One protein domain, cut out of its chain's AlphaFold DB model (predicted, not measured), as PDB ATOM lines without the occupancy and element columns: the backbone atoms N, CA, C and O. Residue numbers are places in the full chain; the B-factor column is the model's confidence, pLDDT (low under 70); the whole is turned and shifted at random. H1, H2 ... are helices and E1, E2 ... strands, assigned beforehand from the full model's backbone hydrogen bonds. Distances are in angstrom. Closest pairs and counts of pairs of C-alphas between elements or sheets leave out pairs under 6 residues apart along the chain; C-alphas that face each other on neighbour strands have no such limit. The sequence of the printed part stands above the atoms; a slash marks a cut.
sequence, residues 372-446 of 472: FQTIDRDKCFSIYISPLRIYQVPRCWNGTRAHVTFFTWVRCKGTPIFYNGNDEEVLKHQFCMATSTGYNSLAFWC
ATOM      1  N   PHE A 372     136.730 210.464 148.633       56.03
ATOM      2  CA  PHE A 372     136.000 211.125 149.706       56.03
ATOM      3  C   PHE A 372     135.349 212.408 149.180       56.03
ATOM      4  O   PHE A 372     136.052 213.321 148.744       56.03
ATOM      5  N   GLN A 373     134.017 212.490 149.207       62.25
ATOM      6  CA  GLN A 373     133.306 213.733 148.894       62.25
ATOM      7  C   GLN A 373     132.931 214.496 150.165       62.25
ATOM      8  O   GLN A 373     132.211 213.982 151.020       62.25
ATOM      9  N   THR A 374     133.377 215.748 150.250       71.44
ATOM     10  CA  THR A 374     132.936 216.686 151.282       71.44
ATOM     11  C   THR A 374     131.592 217.283 150.889       71.44
ATOM     12  O   THR A 374     131.479 217.934 149.847       71.44
ATOM     13  N   ILE A 375     130.573 217.071 151.719       79.94
ATOM     14  CA  ILE A 375     129.265 217.711 151.567       79.94
ATOM     15  C   ILE A 375     129.260 218.950 152.455       79.94
ATOM     16  O   ILE A 375     129.357 218.838 153.678       79.94
ATOM     17  N   ASP A 376     129.169 220.129 151.842       80.94
ATOM     18  CA  ASP A 376     129.044 221.370 152.603       80.94
ATOM     19  C   ASP A 376     127.721 221.393 153.376       80.94
ATOM     20  O   ASP A 376     126.701 220.866 152.917       80.94
ATOM     21  N   ARG A 377     127.729 222.057 154.537       85.50
ATOM     22  CA  ARG A 377     126.491 222.374 155.255       85.50
ATOM     23  C   ARG A 377     125.535 223.169 154.362       85.50
ATOM     24  O   ARG A 377     125.963 223.911 153.477       85.50
ATOM     25  N   ASP A 378     124.247 222.944 154.580       82.25
ATOM     26  CA  ASP A 378     123.111 223.579 153.909       82.25
ATOM     27  C   ASP A 378     123.059 223.335 152.391       82.25
ATOM     28  O   ASP A 378     122.302 223.980 151.663       82.25
ATOM     29  N   LYS A 379     123.827 222.348 151.903       84.56
ATOM     30  CA  LYS A 379     123.738 221.836 150.536       84.56
ATOM     31  C   LYS A 379     123.045 220.489 150.498       84.56
ATOM     32  O   LYS A 379     123.293 219.591 151.302       84.56
ATOM     33  N   CYS A 380     122.208 220.341 149.482       88.38
ATOM     34  CA  CYS A 380     121.596 219.069 149.174       88.38
ATOM     35  C   CYS A 380     122.542 218.154 148.393       88.38
ATOM     36  O   CYS A 380     123.110 218.554 147.374       88.38
ATOM     37  N   PHE A 381     122.621 216.898 148.815       88.75
ATOM     38  CA  PHE A 381     123.357 215.841 148.147       88.75
ATOM     39  C   PHE A 381     122.408 214.743 147.662       88.75
ATOM     40  O   PHE A 381     121.724 214.095 148.453       88.75
ATOM     41  N   SER A 382     122.358 214.511 146.351       87.50
ATOM     42  CA  SER A 382     121.580 213.402 145.792       87.50
ATOM     43  C   SER A 382     122.303 212.071 145.993       87.50
ATOM     44  O   SER A 382     123.451 211.912 145.578       87.50
ATOM     45  N   ILE A 383     121.600 211.102 146.574       84.88
ATOM     46  CA  ILE A 383     122.108 209.754 146.830       84.88
ATOM     47  C   ILE A 383     121.735 208.906 145.615       84.88
ATOM     48  O   ILE A 383     120.596 208.469 145.474       84.88
ATOM     49  N   TYR A 384     122.676 208.709 144.696       67.81
ATOM     50  CA  TYR A 384     122.449 207.863 143.526       67.81
ATOM     51  C   TYR A 384     123.064 206.483 143.762       67.81
ATOM     52  O   TYR A 384     124.283 206.362 143.760       67.81
ATOM     53  N   ILE A 385     122.208 205.462 143.899       55.78
ATOM     54  CA  ILE A 385     122.455 204.014 143.681       55.78
ATOM     55  C   ILE A 385     123.550 203.341 144.544       55.78
ATOM     56  O   ILE A 385     123.619 202.117 144.578       55.78
ATOM     57  N   SER A 386     124.361 204.088 145.291       57.72
ATOM     58  CA  SER A 386     125.470 203.554 146.086       57.72
ATOM     59  C   SER A 386     125.202 203.665 147.590       57.72
ATOM     60  O   SER A 386     124.633 204.670 148.029       57.72
ATOM     61  N   PRO A 387     125.626 202.665 148.388       62.12
ATOM     62  CA  PRO A 387     125.596 202.767 149.839       62.12
ATOM     63  C   PRO A 387     126.484 203.932 150.278       62.12
ATOM     64  O   PRO A 387     127.658 204.002 149.925       62.12
ATOM     65  N   LEU A 388     125.898 204.863 151.024       70.69
ATOM     66  CA  LEU A 388     126.579 206.055 151.511       70.69
ATOM     67  C   LEU A 388     126.929 205.870 152.985       70.69
ATOM     68  O   LEU A 388     126.025 205.666 153.792       70.69
ATOM     69  N   ARG A 389     128.221 205.982 153.316       72.75
ATOM     70  CA  ARG A 389     128.734 206.000 154.693       72.75
ATOM     71  C   ARG A 389     129.132 207.422 155.077       72.75
ATOM     72  O   ARG A 389     129.896 208.060 154.358       72.75
ATOM     73  N   ILE A 390     128.615 207.912 156.206       78.88
ATOM     74  CA  ILE A 390     128.913 209.247 156.748       78.88
ATOM     75  C   ILE A 390     129.930 209.086 157.875       78.88
ATOM     76  O   ILE A 390     129.595 208.585 158.944       78.88
ATOM     77  N   TYR A 391     131.171 209.523 157.670       74.38
ATOM     78  CA  TYR A 391     132.195 209.409 158.720       74.38
ATOM     79  C   TYR A 391     132.175 210.583 159.702       74.38
ATOM     80  O   TYR A 391     132.562 210.434 160.859       74.38
ATOM     81  N   GLN A 392     131.758 211.761 159.236       81.44
ATOM     82  CA  GLN A 392     131.767 212.982 160.027       81.44
ATOM     83  C   GLN A 392     130.607 213.884 159.613       81.44
ATOM     84  O   GLN A 392     130.409 214.160 158.433       81.44
ATOM     85  N   VAL A 393     129.849 214.349 160.604       85.25
ATOM     86  CA  VAL A 393     128.789 215.345 160.421       85.25
ATOM     87  C   VAL A 393     129.416 216.742 160.485       85.25
ATOM     88  O   VAL A 393     130.198 217.005 161.410       85.25
ATOM     89  N   PRO A 394     129.117 217.646 159.532       86.19
ATOM     90  CA  PRO A 394     129.677 218.990 159.540       86.19
ATOM     91  C   PRO A 394     129.233 219.763 160.786       86.19
ATOM     92  O   PRO A 394     128.202 219.476 161.397       86.19
ATOM     93  N   ARG A 395     130.033 220.757 161.179       89.75
ATOM     94  CA  ARG A 395     129.686 221.668 162.274       89.75
ATOM     95  C   ARG A 395     129.091 222.967 161.738       89.75
ATOM     96  O   ARG A 395     129.533 223.508 160.721       89.75
ATOM     97  N   CYS A 396     128.110 223.464 162.469       88.50
ATOM     98  CA  CYS A 396     127.505 224.769 162.300       88.50
ATOM     99  C   CYS A 396     128.458 225.883 162.733       88.50
ATOM    100  O   CYS A 396     129.467 225.646 163.401       88.50
ATOM    101  N   TRP A 397     128.147 227.118 162.336       86.69
ATOM    102  CA  TRP A 397     128.970 228.297 162.634       86.69
ATOM    103  C   TRP A 397     129.112 228.567 164.141       86.69
ATOM    104  O   TRP A 397     130.141 229.069 164.583       86.69
ATOM    105  N   ASN A 398     128.115 228.181 164.937       89.31
ATOM    106  CA  ASN A 398     128.112 228.244 166.402       89.31
ATOM    107  C   ASN A 398     128.900 227.086 167.061       89.31
ATOM    108  O   ASN A 398     128.906 226.954 168.282       89.31
ATOM    109  N   GLY A 399     129.533 226.217 166.264       90.31
ATOM    110  CA  GLY A 399     130.286 225.055 166.729       90.31
ATOM    111  C   GLY A 399     129.442 223.817 167.054       90.31
ATOM    112  O   GLY A 399     130.031 222.770 167.344       90.31
ATOM    113  N   THR A 400     128.106 223.891 166.979       88.88
ATOM    114  CA  THR A 400     127.227 222.722 167.148       88.88
ATOM    115  C   THR A 400     127.306 221.807 165.930       88.88
ATOM    116  O   THR A 400     127.843 222.173 164.886       88.88
ATOM    117  N   ARG A 401     126.812 220.573 166.048       84.75
ATOM    118  CA  ARG A 401     126.725 219.653 164.906       84.75
ATOM    119  C   ARG A 401     125.552 220.058 164.014       84.75
ATOM    120  O   ARG A 401     124.534 220.519 164.523       84.75
ATOM    121  N   ALA A 402     125.713 219.894 162.705       88.88
ATOM    122  CA  ALA A 402     124.612 220.016 161.764       88.88
ATOM    123  C   ALA A 402     123.644 218.839 161.934       88.88
ATOM    124  O   ALA A 402     124.049 217.715 162.232       88.88
ATOM    125  N   HIS A 403     122.365 219.091 161.711       87.44
ATOM    126  CA  HIS A 403     121.332 218.068 161.655       87.44
ATOM    127  C   HIS A 403     121.411 217.319 160.329       87.44
ATOM    128  O   HIS A 403     121.688 217.926 159.295       87.44
ATOM    129  N   VAL A 404     121.146 216.010 160.341       89.25
ATOM    130  CA  VAL A 404     121.055 215.201 159.115       89.25
ATOM    131  C   VAL A 404     119.589 215.006 158.766       89.25
ATOM    132  O   VAL A 404     118.757 214.692 159.621       89.25
ATOM    133  N   THR A 405     119.237 215.214 157.505       89.31
ATOM    134  CA  THR A 405     117.863 215.038 157.034       89.31
ATOM    135  C   THR A 405     117.853 214.332 155.697       89.31
ATOM    136  O   THR A 405     118.607 214.691 154.792       89.31
ATOM    137  N   PHE A 406     116.982 213.333 155.580       88.69
ATOM    138  CA  PHE A 406     116.805 212.554 154.362       88.69
ATOM    139  C   PHE A 406     115.513 212.927 153.667       88.69
ATOM    140  O   PHE A 406     114.521 213.291 154.299       88.69
ATOM    141  N   PHE A 407     115.537 212.812 152.349       88.81
ATOM    142  CA  PHE A 407     114.447 213.208 151.481       88.81
ATOM    143  C   PHE A 407     114.089 212.068 150.545       88.81
ATOM    144  O   PHE A 407     114.959 211.403 149.976       88.81
ATOM    145  N   THR A 408     112.788 211.867 150.355       87.31
ATOM    146  CA  THR A 408     112.251 210.816 149.484       87.31
ATOM    147  C   THR A 408     112.463 211.099 147.999       87.31
ATOM    148  O   THR A 408     112.370 210.190 147.181       87.31
ATOM    149  N   TRP A 409     112.812 212.332 147.622       86.69
ATOM    150  CA  TRP A 409     113.111 212.713 146.240       86.69
ATOM    151  C   TRP A 409     114.536 213.243 146.104       86.69
ATOM    152  O   TRP A 409     115.184 213.600 147.086       86.69
ATOM    153  N   VAL A 410     115.043 213.294 144.872       86.31
ATOM    154  CA  VAL A 410     116.331 213.932 144.561       86.31
ATOM    155  C   VAL A 410     116.276 215.439 144.837       86.31
ATOM    156  O   VAL A 410     115.204 216.046 144.795       86.31
ATOM    157  N   ARG A 411     117.442 216.063 145.056       87.94
ATOM    158  CA  ARG A 411     117.562 217.515 145.314       87.94
ATOM    159  C   ARG A 411     116.762 218.005 146.532       87.94
ATOM    160  O   ARG A 411     116.263 219.121 146.534       87.94
ATOM    161  N   CYS A 412     116.641 217.164 147.554       90.62
ATOM    162  CA  CYS A 412     116.057 217.480 148.853       90.62
ATOM    163  C   CYS A 412     114.615 217.963 148.752       90.62
ATOM    164  O   CYS A 412     114.169 218.850 149.476       90.62
ATOM    165  N   LYS A 413     113.882 217.359 147.813       86.25
ATOM    166  CA  LYS A 413     112.450 217.567 147.638       86.25
ATOM    167  C   LYS A 413     111.659 216.520 148.419       86.25
ATOM    168  O   LYS A 413     112.116 215.399 148.644       86.25
ATOM    169  N   GLY A 414     110.432 216.880 148.776       84.75
ATOM    170  CA  GLY A 414     109.516 216.017 149.519       84.75
ATOM    171  C   GLY A 414     109.637 216.168 151.032       84.75
ATOM    172  O   GLY A 414     110.253 217.109 151.528       84.75
ATOM    173  N   THR A 415     108.992 215.254 151.754       81.38
ATOM    174  CA  THR A 415     108.904 215.308 153.215       81.38
ATOM    175  C   THR A 415     110.259 214.957 153.837       81.38
ATOM    176  O   THR A 415     110.726 213.832 153.631       81.38
ATOM    177  N   PRO A 416     110.891 215.881 154.582       83.88
ATOM    178  CA  PRO A 416     112.121 215.589 155.300       83.88
ATOM    179  C   PRO A 416     111.857 214.578 156.416       83.88
ATOM    180  O   PRO A 416     110.891 214.710 157.169       83.88
ATOM    181  N   ILE A 417     112.744 213.598 156.552       81.31
ATOM    182  CA  ILE A 417     112.795 212.720 157.721       81.31
ATOM    183  C   ILE A 417     114.007 213.133 158.548       81.31
ATOM    184  O   ILE A 417     115.156 212.992 158.120       81.31
ATOM    185  N   PHE A 418     113.724 213.721 159.708       76.94
ATOM    186  CA  PHE A 418     114.731 214.254 160.614       76.94
ATOM    187  C   PHE A 418     115.319 213.133 161.461       76.94
ATOM    188  O   PHE A 418     114.590 212.415 162.145       76.94
ATOM    189  N   TYR A 419     116.643 213.027 161.449       74.25
ATOM    190  CA  TYR A 419     117.374 212.172 162.372       74.25
ATOM    191  C   TYR A 419     118.043 213.064 163.406       74.25
ATOM    192  O   TYR A 419     118.909 213.877 163.080       74.25
ATOM    193  N   ASN A 420     117.623 212.919 164.661       62.78
ATOM    194  CA  ASN A 420     118.182 213.680 165.769       62.78
ATOM    195  C   ASN A 420     119.518 213.029 166.176       62.78
ATOM    196  O   ASN A 420     119.578 212.170 167.052       62.78
ATOM    197  N   GLY A 421     120.573 213.351 165.425       54.91
ATOM    198  CA  GLY A 421     121.876 212.678 165.433       54.91
ATOM    199  C   GLY A 421     122.786 213.038 166.608       54.91
ATOM    200  O   GLY A 421     123.969 213.310 166.402       54.91
ATOM    201  N   ASN A 422     122.260 213.048 167.834       57.38
ATOM    202  CA  ASN A 422     123.100 213.247 169.018       57.38
ATOM    203  C   ASN A 422     124.002 212.030 169.292       57.38
ATOM    204  O   ASN A 422     125.091 212.205 169.838       57.38
ATOM    205  N   ASP A 423     123.616 210.835 168.834       59.91
ATOM    206  CA  ASP A 423     124.447 209.635 168.932       59.91
ATOM    207  C   ASP A 423     125.378 209.491 167.726       59.91
ATOM    208  O   ASP A 423     124.997 209.100 166.621       59.91
ATOM    209  N   GLU A 424     126.655 209.778 167.960       59.59
ATOM    210  CA  GLU A 424     127.732 209.562 166.991       59.59
ATOM    211  C   GLU A 424     127.877 208.078 166.614       59.59
ATOM    212  O   GLU A 424     128.283 207.756 165.498       59.59
ATOM    213  N   GLU A 425     127.494 207.172 167.519       57.62
ATOM    214  CA  GLU A 425     127.423 205.741 167.232       57.62
ATOM    215  C   GLU A 425     126.318 205.412 166.233       57.62
ATOM    216  O   GLU A 425     126.551 204.622 165.322       57.62
ATOM    217  N   VAL A 426     125.154 206.056 166.327       56.50
ATOM    218  CA  VAL A 426     124.064 205.856 165.365       56.50
ATOM    219  C   VAL A 426     124.504 206.321 163.975       56.50
ATOM    220  O   VAL A 426     124.275 205.640 162.982       56.50
ATOM    221  N   LEU A 427     125.239 207.426 163.880       60.19
ATOM    222  CA  LEU A 427     125.729 207.915 162.590       60.19
ATOM    223  C   LEU A 427     126.836 207.036 161.979       60.19
ATOM    224  O   LEU A 427     126.850 206.835 160.765       60.19
ATOM    225  N   LYS A 428     127.730 206.472 162.804       58.38
ATOM    226  CA  LYS A 428     128.818 205.585 162.347       58.38
ATOM    227  C   LYS A 428     128.335 204.189 161.951       58.38
ATOM    228  O   LYS A 428     128.846 203.632 160.982       58.38
ATOM    229  N   HIS A 429     127.355 203.639 162.670       51.28
ATOM    230  CA  HIS A 429     126.912 202.253 162.484       51.28
ATOM    231  C   HIS A 429     125.676 202.116 161.588       51.28
ATOM    232  O   HIS A 429     125.484 201.068 160.976       51.28
ATOM    233  N   GLN A 430     124.826 203.144 161.498       52.34
ATOM    234  CA  GLN A 430     123.479 202.993 160.939       52.34
ATOM    235  C   GLN A 430     123.342 203.497 159.494       52.34
ATOM    236  O   GLN A 430     122.393 203.129 158.803       52.34
ATOM    237  N   PHE A 431     124.307 204.266 158.982       55.53
ATOM    238  CA  PHE A 431     124.272 204.750 157.600       55.53
ATOM    239  C   PHE A 431     125.146 203.879 156.705       55.53
ATOM    240  O   PHE A 431     126.201 204.275 156.229       55.53
ATOM    241  N   CYS A 432     124.665 202.661 156.483       54.19
ATOM    242  CA  CYS A 432     124.842 201.970 155.218       54.19
ATOM    243  C   CYS A 432     123.498 201.994 154.512       54.19
ATOM    244  O   CYS A 432     122.750 201.020 154.503       54.19
ATOM    245  N   MET A 433     123.120 203.168 154.015       53.44
ATOM    246  CA  MET A 433     121.808 203.309 153.410       53.44
ATOM    247  C   MET A 433     121.808 202.698 152.022       53.44
ATOM    248  O   MET A 433     122.307 203.276 151.059       53.44
ATOM    249  N   ALA A 434     121.186 201.533 151.928       49.22
ATOM    250  CA  ALA A 434     120.618 201.060 150.689       49.22
ATOM    251  C   ALA A 434     119.613 202.090 150.151       49.22
ATOM    252  O   ALA A 434     118.739 202.564 150.885       49.22
ATOM    253  N   THR A 435     119.645 202.346 148.845       50.88
ATOM    254  CA  THR A 435     118.582 203.072 148.124       50.88
ATOM    255  C   THR A 435     117.189 202.447 148.298       50.88
ATOM    256  O   THR A 435     116.182 203.092 148.020       50.88
ATOM    257  N   SER A 436     117.097 201.218 148.825       47.88
ATOM    258  CA  SER A 436     115.830 200.554 149.153       47.88
ATOM    259  C   SER A 436     115.045 201.213 150.290       47.88
ATOM    260  O   SER A 436     113.883 200.876 150.488       47.88
ATOM    261  N   THR A 437     115.648 202.137 151.040       60.88
ATOM    262  CA  THR A 437     114.962 202.905 152.097       60.88
ATOM    263  C   THR A 437     114.054 204.013 151.549       60.88
ATOM    264  O   THR A 437     113.353 204.667 152.316       60.88
ATOM    265  N   GLY A 438     114.022 204.210 150.225       74.19
ATOM    266  CA  GLY A 438     113.169 205.206 149.573       74.19
ATOM    267  C   GLY A 438     113.705 206.636 149.660       74.19
ATOM    268  O   GLY A 438     113.017 207.563 149.237       74.19
ATOM    269  N   TYR A 439     114.921 206.829 150.180       83.88
ATOM    270  CA  TYR A 439     115.593 208.124 150.197       83.88
ATOM    271  C   TYR A 439     116.458 208.310 148.957       83.88
ATOM    272  O   TYR A 439     117.257 207.449 148.595       83.88
ATOM    273  N   ASN A 440     116.319 209.476 148.336       85.56
ATOM    274  CA  ASN A 440     116.997 209.830 147.091       85.56
ATOM    275  C   ASN A 440     117.919 211.048 147.250       85.56
ATOM    276  O   ASN A 440     118.689 211.381 146.345       85.56
ATOM    277  N   SER A 441     117.868 211.737 148.390       90.94
ATOM    278  CA  SER A 441     118.848 212.761 148.748       90.94
ATOM    279  C   SER A 441     118.947 212.966 150.258       90.94
ATOM    280  O   SER A 441     118.073 212.543 151.017       90.94
ATOM    281  N   LEU A 442     120.034 213.600 150.688       91.81
ATOM    282  CA  LEU A 442     120.267 214.034 152.059       91.81
ATOM    283  C   LEU A 442     120.751 215.482 152.080       91.81
ATOM    284  O   LEU A 442     121.358 215.951 151.118       91.81
ATOM    285  N   ALA A 443     120.530 216.170 153.192       92.62
ATOM    286  CA  ALA A 443     121.174 217.442 153.495       92.62
ATOM    287  C   ALA A 443     121.659 217.455 154.944       92.62
ATOM    288  O   ALA A 443     121.029 216.869 155.831       92.62
ATOM    289  N   PHE A 444     122.757 218.169 155.165       91.88
ATOM    290  CA  PHE A 444     123.177 218.594 156.493       91.88
ATOM    291  C   PHE A 444     122.746 220.038 156.681       91.88
ATOM    292  O   PHE A 444     122.993 220.833 155.780       91.88
ATOM    293  N   TRP A 445     122.131 220.395 157.803       89.19
ATOM    294  CA  TRP A 445     121.665 221.767 158.006       89.19
ATOM    295  C   TRP A 445     121.834 222.265 159.431       89.19
ATOM    296  O   TRP A 445     121.889 221.483 160.380       89.19
ATOM    297  N   CYS A 446     121.926 223.582 159.572       88.88
ATOM    298  CA  CYS A 446     122.121 224.249 160.852       88.88
ATOM    299  C   CYS A 446     120.858 224.973 161.319       88.88
ATOM    300  O   CYS A 446     120.155 225.606 160.527       88.88
TER     301      CYS A 446
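AT A GLANCE: This is residues 372 to 446 of the 472 residues of an uncharacterized protein of Hyaloscypha variabilis F (UniProt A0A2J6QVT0). With little regular structure, this is a small twisted antiparallel sheet, order E1 E4 E2 E3, amid long loops, with one short helix, H1, off the sheet. The printed part has 75 residues; E1 E2 E3 H1 E4, in chain order, hold 24, class mixed. It is compact, radius of gyration of the C-alphas 11.6 A, spanning 33 by 24 by 23 A.

IN THESE COORDINATES: Find C-alpha 403 at (121.332, 218.068, 161.655), where E2, residues 403 to 407, begins its 13.2 A. E4, residues 441 to 445, 13.2 A, ends at (121.665, 221.767, 158.006). Look for E1 at 380 to 382, 6.6 A, E3 at 416 to 419, 9.4 A, and H1 at 424 to 430, 9.9 A.

HOW THE PARTS SIT: Inner strands E4 and E2 are antiparallel at 156 degrees; see N 403 and O 445, 2.8 A. Edge strand E1 is antiparallel to E4, N 381 and O 442 at 2.8 A. E2 and E3 form a hairpin, N 417 and O 406 at 2.9 A. E3, H1, E4 make a split strand-helix-strand unit, two same-way strands with E2 between, its crossover right-handed. H1, every O i to N i+4 pair within hydrogen-bond range, is not on the sheet.

THE WHOLE: The farthest C-alphas, Asn 398 and Ser 436, are 34.9 A apart. The printed part has no cut; E1 to E2 is a long link. Residues 372 to 373, 384 to 387 and 420 to 437 have pLDDT under 70.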